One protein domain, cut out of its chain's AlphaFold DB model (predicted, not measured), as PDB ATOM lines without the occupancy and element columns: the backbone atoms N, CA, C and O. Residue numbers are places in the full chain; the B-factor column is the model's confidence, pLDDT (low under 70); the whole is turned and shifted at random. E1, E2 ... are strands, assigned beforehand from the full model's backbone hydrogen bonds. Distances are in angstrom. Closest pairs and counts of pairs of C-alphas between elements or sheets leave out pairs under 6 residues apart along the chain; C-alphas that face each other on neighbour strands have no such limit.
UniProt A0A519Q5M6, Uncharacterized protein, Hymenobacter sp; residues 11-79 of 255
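This is residues 11 to 79 of the 255 residues of an uncharacterized protein of Hymenobacter sp (UniProt A0A519Q5M6). The model is a long, thin ribbon of two two-stranded antiparallel sheets set end to end, with E1 running on into E2 as one nearly continuous line, E4 beside E1 and E3 beside E2. Where E3 and E4 part, near the middle of the ribbon, residues 61 to 71 make a narrow loop that sticks out with its tip around residues 64 to 67, while the unnamed residues 11 to 30 run along the opposite side of the ribbon before the chain turns into E1. The printed part has 69 residues, with no named helix and four named strands in the order E1, E2, E3, E4; the class is all strand, although 31 of the 69 residues are in named elements, which is under half. The whole is extended, with a radius of gyration of the C-alphas of 17.3 A, and flat, with spans of 57 by 33 by 16 A.

The first named strand, E1, residues 31 to 37, runs on into E2, residues 39 to 46, across a break of 1 residue, at 30 degrees. E1 and E2 meet only through their link, which is tight. E2 and E3, residues 52 to 60, form a hairpin with a tight link of 5 residues. These neighbours are antiparallel, at 164 degrees between their directions; the C-alphas of Thr 42 and Thr 57, which face each other, are 4.3 A apart. N 43 and O 56 are within hydrogen-bond range at 2.8 A, as are N 58 and O 41 at 2.8 A. A long link of 11 residues leads from E3 to E4, residues 72 to 78, and these two strands are apart. Within it, residues 62 to 63 pair with residues 69 to 70, antiparallel. E4 is the antiparallel neighbour of E1, at 155 degrees; the C-alphas of Thr 34 and Ser 75, which face each other, are 4.4 A apart. N 35 and O 74 are within hydrogen-bond range at 2.8 A, and N 76 and O 33 at 2.9 A. E1 and E3 are apart, and so are E2 and E4.

E1 begins at C-alpha 31, (155.688, 196.768, 206.033), and is 19.1 A long. E2 measures 22.6 A and ends at C-alpha 46, (140.824, 239.450, 217.058). E3, the longest strand by residues with 9, measures 23.4 A. E4 measures 19.6 A and ends at C-alpha 78, (159.054, 197.610, 209.947).

The two C-alphas farthest apart, those of Ala 49 and Thr 79, are 56.7 A apart. The printed part has no cut. The mean pLDDT of the printed part is 72.0, and 25 residues are under 70: residues 11 to 26, residue 28, residues 61 to 67 and residue 69.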
ATOM      1  N   THR A  11     152.016 237.787 217.969       55.72
ATOM      2  CA  THR A  11     152.642 236.627 218.612       55.72
ATOM      3  C   THR A  11     152.296 235.373 217.824       55.72
ATOM      4  O   THR A  11     151.145 234.946 217.812       55.72
ATOM      5  N   ARG A  12     153.294 234.764 217.174       58.03
ATOM      6  CA  ARG A  12     153.132 233.459 216.521       58.03
ATOM      7  C   ARG A  12     153.439 232.352 217.527       58.03
ATOM      8  O   ARG A  12     154.558 232.290 218.054       58.03
ATOM      9  N   VAL A  13     152.457 231.489 217.776       58.53
ATOM     10  CA  VAL A  13     152.601 230.289 218.607       58.53
ATOM     11  C   VAL A  13     152.738 229.088 217.681       58.53
ATOM     12  O   VAL A  13     151.811 228.755 216.953       58.53
ATOM     13  N   PHE A  14     153.902 228.446 217.709       59.94
ATOM     14  CA  PHE A  14     154.104 227.156 217.059       59.94
ATOM     15  C   PHE A  14     153.787 226.072 218.084       59.94
ATOM     16  O   PHE A  14     154.366 226.072 219.172       59.94
ATOM     17  N   GLN A  15     152.860 225.178 217.761       61.75
ATOM     18  CA  GLN A  15     152.510 224.045 218.611       61.75
ATOM     19  C   GLN A  15     152.811 222.761 217.851       61.75
ATOM     20  O   GLN A  15     152.354 222.585 216.727       61.75
ATOM     21  N   ASN A  16     153.572 221.859 218.469       62.06
ATOM     22  CA  ASN A  16     153.688 220.491 217.986       62.06
ATOM     23  C   ASN A  16     152.645 219.643 218.722       62.06
ATOM     24  O   ASN A  16     152.931 219.075 219.775       62.06
ATOM     25  N   ALA A  17     151.423 219.604 218.185       63.50
ATOM     26  CA  ALA A  17     150.313 218.847 218.767       63.50
ATOM     27  C   ALA A  17     150.565 217.322 218.793       63.50
ATOM     28  O   ALA A  17     149.879 216.600 219.509       63.50
ATOM     29  N   ALA A  18     151.561 216.851 218.037       59.47
ATOM     30  CA  ALA A  18     151.936 215.452 217.863       59.47
ATOM     31  C   ALA A  18     153.322 215.123 218.462       59.47
ATOM     32  O   ALA A  18     153.943 214.118 218.108       59.47
ATOM     33  N   ALA A  19     153.855 215.966 219.352       56.84
ATOM     34  CA  ALA A  19     155.143 215.696 219.982       56.84
ATOM     35  C   ALA A  19     155.079 214.406 220.823       56.84
ATOM     36  O   ALA A  19     154.213 214.263 221.682       56.84
ATOM     37  N   GLY A  20     156.020 213.485 220.594       56.44
ATOM     38  CA  GLY A  20     156.138 212.246 221.371       56.44
ATOM     39  C   GLY A  20     155.226 211.095 220.934       56.44
ATOM     40  O   GLY A  20     155.077 210.146 221.699       56.44
ATOM     41  N   ILE A  21     154.631 211.139 219.733       61.91
ATOM     42  CA  ILE A  21     153.923 209.971 219.186       61.91
ATOM     43  C   ILE A  21     154.923 208.829 218.974       61.91
ATOM     44  O   ILE A  21     155.861 208.940 218.182       61.91
ATOM     45  N   ASP A  22     154.695 207.710 219.659       63.56
ATOM     46  CA  ASP A  22     155.404 206.461 219.402       63.56
ATOM     47  C   ASP A  22     154.846 205.806 218.132       63.56
ATOM     48  O   ASP A  22     153.923 204.983 218.158       63.56
ATOM     49  N   LEU A  23     155.435 206.191 217.002       66.19
ATOM     50  CA  LEU A  23     155.093 205.674 215.681       66.19
ATOM     51  C   LEU A  23     155.320 204.159 215.581       66.19
ATOM     52  O   LEU A  23     154.574 203.480 214.877       66.19
ATOM     53  N   ILE A  24     156.281 203.607 216.326       65.62
ATOM     54  CA  ILE A  24     156.600 202.174 216.310       65.62
ATOM     55  C   ILE A  24     155.521 201.379 217.053       65.62
ATOM     56  O   ILE A  24     155.164 200.281 216.638       65.62
ATOM     57  N   SER A  25     154.940 201.922 218.123       62.72
ATOM     58  CA  SER A  25     153.827 201.253 218.810       62.72
ATOM     59  C   SER A  25     152.540 201.186 217.986       62.72
ATOM     60  O   SER A  25     151.717 200.304 218.237       62.72
ATOM     61  N   SER A  26     152.377 202.092 217.016       65.19
ATOM     62  CA  SER A  26     151.185 202.194 216.164       65.19
ATOM     63  C   SER A  26     151.176 201.219 214.983       65.19
ATOM     64  O   SER A  26     150.131 201.002 214.368       65.19
ATOM     65  N   VAL A  27     152.319 200.597 214.676       70.62
ATOM     66  CA  VAL A  27     152.437 199.621 213.591       70.62
ATOM     67  C   VAL A  27     152.222 198.199 214.116       70.62
ATOM     68  O   VAL A  27     152.889 197.737 215.041       70.62
ATOM     69  N   SER A  28     151.258 197.477 213.549       65.69
ATOM     70  CA  SER A  28     150.932 196.111 213.983       65.69
ATOM     71  C   SER A  28     151.609 195.027 213.145       65.69
ATOM     72  O   SER A  28     151.746 193.898 213.611       65.69
ATOM     73  N   ASN A  29     152.039 195.351 211.924       76.00
ATOM     74  CA  ASN A  29     152.522 194.391 210.936       76.00
ATOM     75  C   ASN A  29     153.856 194.839 210.336       76.00
ATOM     76  O   ASN A  29     154.207 196.016 210.372       76.00
ATOM     77  N   SER A  30     154.574 193.896 209.731       82.75
ATOM     78  CA  SER A  30     155.716 194.237 208.892       82.75
ATOM     79  C   SER A  30     155.259 194.978 207.638       82.75
ATOM     80  O   SER A  30     154.266 194.584 207.019       82.75
ATOM     81  N   GLY A  31     156.003 195.993 207.224       85.44
ATOM     82  CA  GLY A  31     155.688 196.768 206.033       85.44
ATOM     83  C   GLY A  31     156.483 198.060 205.950       85.44
ATOM     84  O   GLY A  31     157.222 198.414 206.866       85.44
ATOM     85  N   ILE A  32     156.319 198.767 204.836       86.12
ATOM     86  CA  ILE A  32     156.847 200.121 204.674       86.12
ATOM     87  C   ILE A  32     155.773 201.087 205.153       86.12
ATOM     88  O   ILE A  32     154.645 201.067 204.658       86.12
ATOM     89  N   TYR A  33     156.143 201.930 206.103       84.56
ATOM     90  CA  TYR A  33     155.292 202.970 206.653       84.56
ATOM     91  C   TYR A  33     155.841 204.330 206.253       84.56
ATOM     92  O   TYR A  33     157.056 204.533 206.215       84.56
ATOM     93  N   THR A  34     154.941 205.260 205.957       84.75
ATOM     94  CA  THR A  34     155.255 206.661 205.674       84.75
ATOM     95  C   THR A  34     154.715 207.542 206.786       84.75
ATOM     96  O   THR A  34     153.568 207.404 207.204       84.75
ATOM     97  N   VAL A  35     155.564 208.439 207.270       81.62
ATOM     98  CA  VAL A  35     155.199 209.535 208.160       81.62
ATOM     99  C   VAL A  35     155.041 210.770 207.296       81.62
ATOM    100  O   VAL A  35     156.017 211.214 206.691       81.62
ATOM    101  N   ASP A  36     153.830 211.312 207.276       79.81
ATOM    102  CA  ASP A  36     153.550 212.612 206.685       79.81
ATOM    103  C   ASP A  36     153.744 213.685 207.759       79.81
ATOM    104  O   ASP A  36     153.119 213.663 208.823       79.81
ATOM    105  N   VAL A  37     154.660 214.609 207.497       74.88
ATOM    106  CA  VAL A  37     154.962 215.752 208.350       74.88
ATOM    107  C   VAL A  37     154.573 217.011 207.595       74.88
ATOM    108  O   VAL A  37     155.111 217.305 206.530       74.88
ATOM    109  N   TYR A  38     153.664 217.785 208.171       72.81
ATOM    110  CA  TYR A  38     153.270 219.082 207.641       72.81
ATOM    111  C   TYR A  38     153.336 220.145 208.726       72.81
ATOM    112  O   TYR A  38     153.139 219.875 209.914       72.81
ATOM    113  N   LEU A  39     153.622 221.376 208.311       72.25
ATOM    114  CA  LEU A  39     153.551 222.525 209.198       72.25
ATOM    115  C   LEU A  39     152.184 223.179 209.022       72.25
ATOM    116  O   LEU A  39     151.877 223.694 207.955       72.25
ATOM    117  N   GLN A  40     151.364 223.190 210.066       74.69
ATOM    118  CA  GLN A  40     150.099 223.915 210.051       74.69
ATOM    119  C   GLN A  40     150.217 225.181 210.900       74.69
ATOM    120  O   GLN A  40     150.595 225.129 212.070       74.69
ATOM    121  N   VAL A  41     149.867 226.329 210.322       70.94
ATOM    122  CA  VAL A  41     149.767 227.604 211.032       70.94
ATOM    123  C   VAL A  41     148.328 228.083 210.980       70.94
ATOM    124  O   VAL A  41     147.786 228.345 209.908       70.94
ATOM    125  N   THR A  42     147.716 228.239 212.148       73.00
ATOM    126  CA  THR A  42     146.388 228.836 212.276       73.00
ATOM    127  C   THR A  42     146.522 230.261 212.803       73.00
ATOM    128  O   THR A  42     147.020 230.485 213.905       73.00
ATOM    129  N   TYR A  43     146.077 231.232 212.010       71.62
ATOM    130  CA  TYR A  43     145.994 232.637 212.386       71.62
ATOM    131  C   TYR A  43     144.582 232.949 212.856       71.62
ATOM    132  O   TYR A  43     143.612 232.647 212.163       71.62
ATOM    133  N   VAL A  44     144.472 233.595 214.014       75.12
ATOM    134  CA  VAL A  44     143.206 234.106 214.531       75.12
ATOM    135  C   VAL A  44     143.288 235.625 214.543       75.12
ATOM    136  O   VAL A  44     144.160 236.185 215.206       75.12
ATOM    137  N   THR A  45     142.406 236.307 213.816       75.94
ATOM    138  CA  THR A  45     142.275 237.761 213.961       75.94
ATOM    139  C   THR A  45     141.290 238.053 215.077       75.94
ATOM    140  O   THR A  45     140.175 237.533 215.077       75.94
ATOM    141  N   VAL A  46     141.695 238.904 216.015       76.12
ATOM    142  CA  VAL A  46     140.824 239.450 217.058       76.12
ATOM    143  C   VAL A  46     140.604 240.934 216.797       76.12
ATOM    144  O   VAL A  46     141.524 241.642 216.390       76.12
ATOM    145  N   ASN A  47     139.377 241.416 216.979       78.62
ATOM    146  CA  ASN A  47     139.096 242.848 216.891       78.62
ATOM    147  C   ASN A  47     139.586 243.589 218.153       78.62
ATOM    148  O   ASN A  47     139.997 242.972 219.134       78.62
ATOM    149  N   ALA A  48     139.496 244.922 218.158       77.06
ATOM    150  CA  ALA A  48     139.912 245.750 219.298       77.06
ATOM    151  C   ALA A  48     139.150 245.454 220.610       77.06
ATOM    152  O   ALA A  48     139.629 245.804 221.683       77.06
ATOM    153  N   ALA A  49     137.984 244.803 220.535       84.31
ATOM    154  CA  ALA A  49     137.208 244.357 221.691       84.31
ATOM    155  C   ALA A  49     137.607 242.949 222.183       84.31
ATOM    156  O   ALA A  49     137.001 242.441 223.122       84.31
ATOM    157  N   GLY A  50     138.598 242.308 221.553       78.75
ATOM    158  CA  GLY A  50     139.056 240.959 221.884       78.75
ATOM    159  C   GLY A  50     138.230 239.827 221.265       78.75
ATOM    160  O   GLY A  50     138.493 238.663 221.553       78.75
ATOM    161  N   ASN A  51     137.256 240.127 220.398       79.62
ATOM    162  CA  ASN A  51     136.439 239.098 219.752       79.62
ATOM    163  C   ASN A  51     137.174 238.506 218.548       79.62
ATOM    164  O   ASN A  51     137.625 239.251 217.675       79.62
ATOM    165  N   THR A  52     137.216 237.178 218.454       79.88
ATOM    166  CA  THR A  52     137.690 236.460 217.265       79.88
ATOM    167  C   THR A  52     136.802 236.763 216.061       79.88
ATOM    168  O   THR A  52     135.591 236.564 216.119       79.88
ATOM    169  N   THR A  53     137.391 237.230 214.964       75.12
ATOM    170  CA  THR A  53     136.676 237.607 213.736       75.12
ATOM    171  C   THR A  53     136.952 236.684 212.559       75.12
ATOM    172  O   THR A  53     136.058 236.495 211.746       75.12
ATOM    173  N   ASN A  54     138.141 236.084 212.474       74.12
ATOM    174  CA  ASN A  54     138.481 235.082 211.465       74.12
ATOM    175  C   ASN A  54     139.485 234.084 212.027       74.12
ATOM    176  O   ASN A  54     140.331 234.429 212.851       74.12
ATOM    177  N   THR A  55     139.404 232.852 211.534       75.19
ATOM    178  CA  THR A  55     140.423 231.821 211.727       75.19
ATOM    179  C   THR A  55     140.854 231.343 210.346       75.19
ATOM    180  O   THR A  55     140.023 230.845 209.591       75.19
ATOM    181  N   VAL A  56     142.125 231.529 209.994       72.62
ATOM    182  CA  VAL A  56     142.699 231.073 208.720       72.62
ATOM    183  C   VAL A  56     143.775 230.045 209.016       72.62
ATOM    184  O   VAL A  56     144.695 230.319 209.781       72.62
ATOM    185  N   THR A  57     143.678 228.876 208.395       73.25
ATOM    186  CA  THR A  57     144.666 227.806 208.524       73.25
ATOM    187  C   THR A  57     145.465 227.697 207.234       73.25
ATOM    188  O   THR A  57     144.888 227.506 206.167       73.25
ATOM    189  N   TYR A  58     146.786 227.797 207.340       70.06
ATOM    190  CA  TYR A  58     147.727 227.493 206.269       70.06
ATOM    191  C   TYR A  58     148.443 226.193 206.598       70.06
ATOM    192  O   TYR A  58     148.928 226.023 207.714       70.06
ATOM    193  N   GLN A  59     148.522 225.305 205.619       71.94
ATOM    194  CA  GLN A  59     149.364 224.120 205.666       71.94
ATOM    195  C   GLN A  59     150.539 224.364 204.721       71.94
ATOM    196  O   GLN A  59     150.334 224.713 203.555       71.94
ATOM    197  N   ASP A  60     151.753 224.261 205.248       71.88
ATOM    198  CA  ASP A  60     152.965 224.229 204.445       71.88
ATOM    199  C   ASP A  60     152.972 222.913 203.680       71.88
ATOM    200  O   ASP A  60     153.178 221.842 204.251       71.88
ATOM    201  N   ASN A  61     152.664 223.019 202.395       67.06
ATOM    202  CA  ASN A  61     152.688 221.909 201.473       67.06
ATOM    203  C   ASN A  61     153.934 222.066 200.605       67.06
ATOM    204  O   ASN A  61     154.065 223.065 199.895       67.06
ATOM    205  N   ASN A  62     154.813 221.069 200.599       64.75
ATOM    206  CA  ASN A  62     155.923 220.992 199.665       64.75
ATOM    207  C   ASN A  62     155.364 220.858 198.233       64.75
ATOM    208  O   ASN A  62     154.687 219.870 197.925       64.75
ATOM    209  N   PRO A  63     155.579 221.838 197.339       60.94
ATOM    210  CA  PRO A  63     155.068 221.748 195.983       60.94
ATOM    211  C   PRO A  63     155.860 220.693 195.205       60.94
ATOM    212  O   PRO A  63     157.074 220.793 195.030       60.94
ATOM    213  N   THR A  64     155.167 219.682 194.686       65.38
ATOM    214  CA  THR A  64     155.763 218.772 193.700       65.38
ATOM    215  C   THR A  64     156.048 219.513 192.391       65.38
ATOM    216  O   THR A  64     155.451 220.552 192.104       65.38
ATOM    217  N   ALA A  65     156.900 218.950 191.527       59.41
ATOM    218  CA  ALA A  65     157.149 219.490 190.182       59.41
ATOM    219  C   ALA A  65     155.870 219.629 189.320       59.41
ATOM    220  O   ALA A  65     155.872 220.353 188.330       59.41
ATOM    221  N   ALA A  66     154.777 218.958 189.705       66.31
ATOM    222  CA  ALA A  66     153.461 219.046 189.075       66.31
ATOM    223  C   ALA A  66     152.537 220.118 189.697       66.31
ATOM    224  O   ALA A  66     151.386 220.239 189.287       66.31
ATOM    225  N   GLY A  67     153.008 220.887 190.685       67.50
ATOM    226  CA  GLY A  67     152.219 221.913 191.376       67.50
ATOM    227  C   GLY A  67     151.225 221.365 192.406       67.50
ATOM    228  O   GLY A  67     150.473 222.139 192.996       67.50
ATOM    229  N   THR A  68     151.218 220.053 192.651       70.88
ATOM    230  CA  THR A  68     150.397 219.446 193.700       70.88
ATOM    231  C   THR A  68     151.109 219.582 195.038       70.88
ATOM    232  O   THR A  68     152.277 219.204 195.161       70.88
ATOM    233  N   ALA A  69     150.393 220.112 196.022       66.81
ATOM    234  CA  ALA A  69     150.771 220.121 197.425       66.81
ATOM    235  C   ALA A  69     151.036 218.691 197.939       66.81
ATOM    236  O   ALA A  69     150.156 217.838 197.824       66.81
ATOM    237  N   GLN A  70     152.218 218.434 198.499       70.12
ATOM    238  CA  GLN A  70     152.526 217.217 199.254       70.12
ATOM    239  C   GLN A  70     153.107 217.564 200.621       70.12
ATOM    240  O   GLN A  70     153.873 218.513 200.754       70.12
ATOM    241  N   ASP A  71     152.787 216.761 201.625       78.56
ATOM    242  CA  ASP A  71     153.442 216.843 202.926       78.56
ATOM    243  C   ASP A  71     154.883 216.312 202.833       78.56
ATOM    244  O   ASP A  71     155.247 215.582 201.903       78.56
ATOM    245  N   TYR A  72     155.738 216.674 203.790       78.88
ATOM    246  CA  TYR A  72     157.072 216.089 203.878       78.88
ATOM    247  C   TYR A  72     156.945 214.632 204.309       78.88
ATOM    248  O   TYR A  72     156.448 214.349 205.394       78.88
ATOM    249  N   GLN A  73     157.425 213.706 203.482       83.00
ATOM    250  CA  GLN A  73     157.332 212.280 203.776       83.00
ATOM    251  C   GLN A  73     158.675 211.721 204.237       83.00
ATOM    252  O   GLN A  73     159.710 211.955 203.611       83.00
ATOM    253  N   ALA A  74     158.650 210.924 205.300       82.44
ATOM    254  CA  ALA A  74     159.735 210.020 205.659       82.44
ATOM    255  C   ALA A  74     159.200 208.589 205.653       82.44
ATOM    256  O   ALA A  74     158.129 208.335 206.197       82.44
ATOM    257  N   SER A  75     159.930 207.648 205.057       85.38
ATOM    258  CA  SER A  75     159.563 206.234 205.088       85.38
ATOM    259  C   SER A  75     160.485 205.437 206.000       85.38
ATOM    260  O   SER A  75     161.677 205.718 206.119       85.38
ATOM    261  N   PHE A  76     159.923 204.424 206.647       82.62
ATOM    262  CA  PHE A  76     160.673 203.438 207.409       82.62
ATOM    263  C   PHE A  76     160.093 202.048 207.166       82.62
ATOM    264  O   PHE A  76     158.897 201.883 206.925       82.62
ATOM    265  N   GLU A  77     160.956 201.040 207.209       84.19
ATOM    266  CA  GLU A  77     160.552 199.645 207.099       84.19
ATOM    267  C   GLU A  77     160.440 199.031 208.493       84.19
ATOM    268  O   GLU A  77     161.377 199.064 209.293       84.19
ATOM    269  N   VAL A  78     159.283 198.445 208.774       80.19
ATOM    270  CA  VAL A  78     159.054 197.610 209.947       80.19
ATOM    271  C   VAL A  78     159.268 196.174 209.510       80.19
ATOM    272  O   VAL A  78     158.496 195.627 208.721       80.19
ATOM    273  N   THR A  79     160.318 195.551 210.030       77.06
ATOM    274  CA  THR A  79     160.587 194.133 209.800       77.06
ATOM    275  C   THR A  79     160.070 193.321 210.989       77.06
ATOM    276  O   THR A  79     160.465 193.529 212.134       77.06
TER     277      THR A  79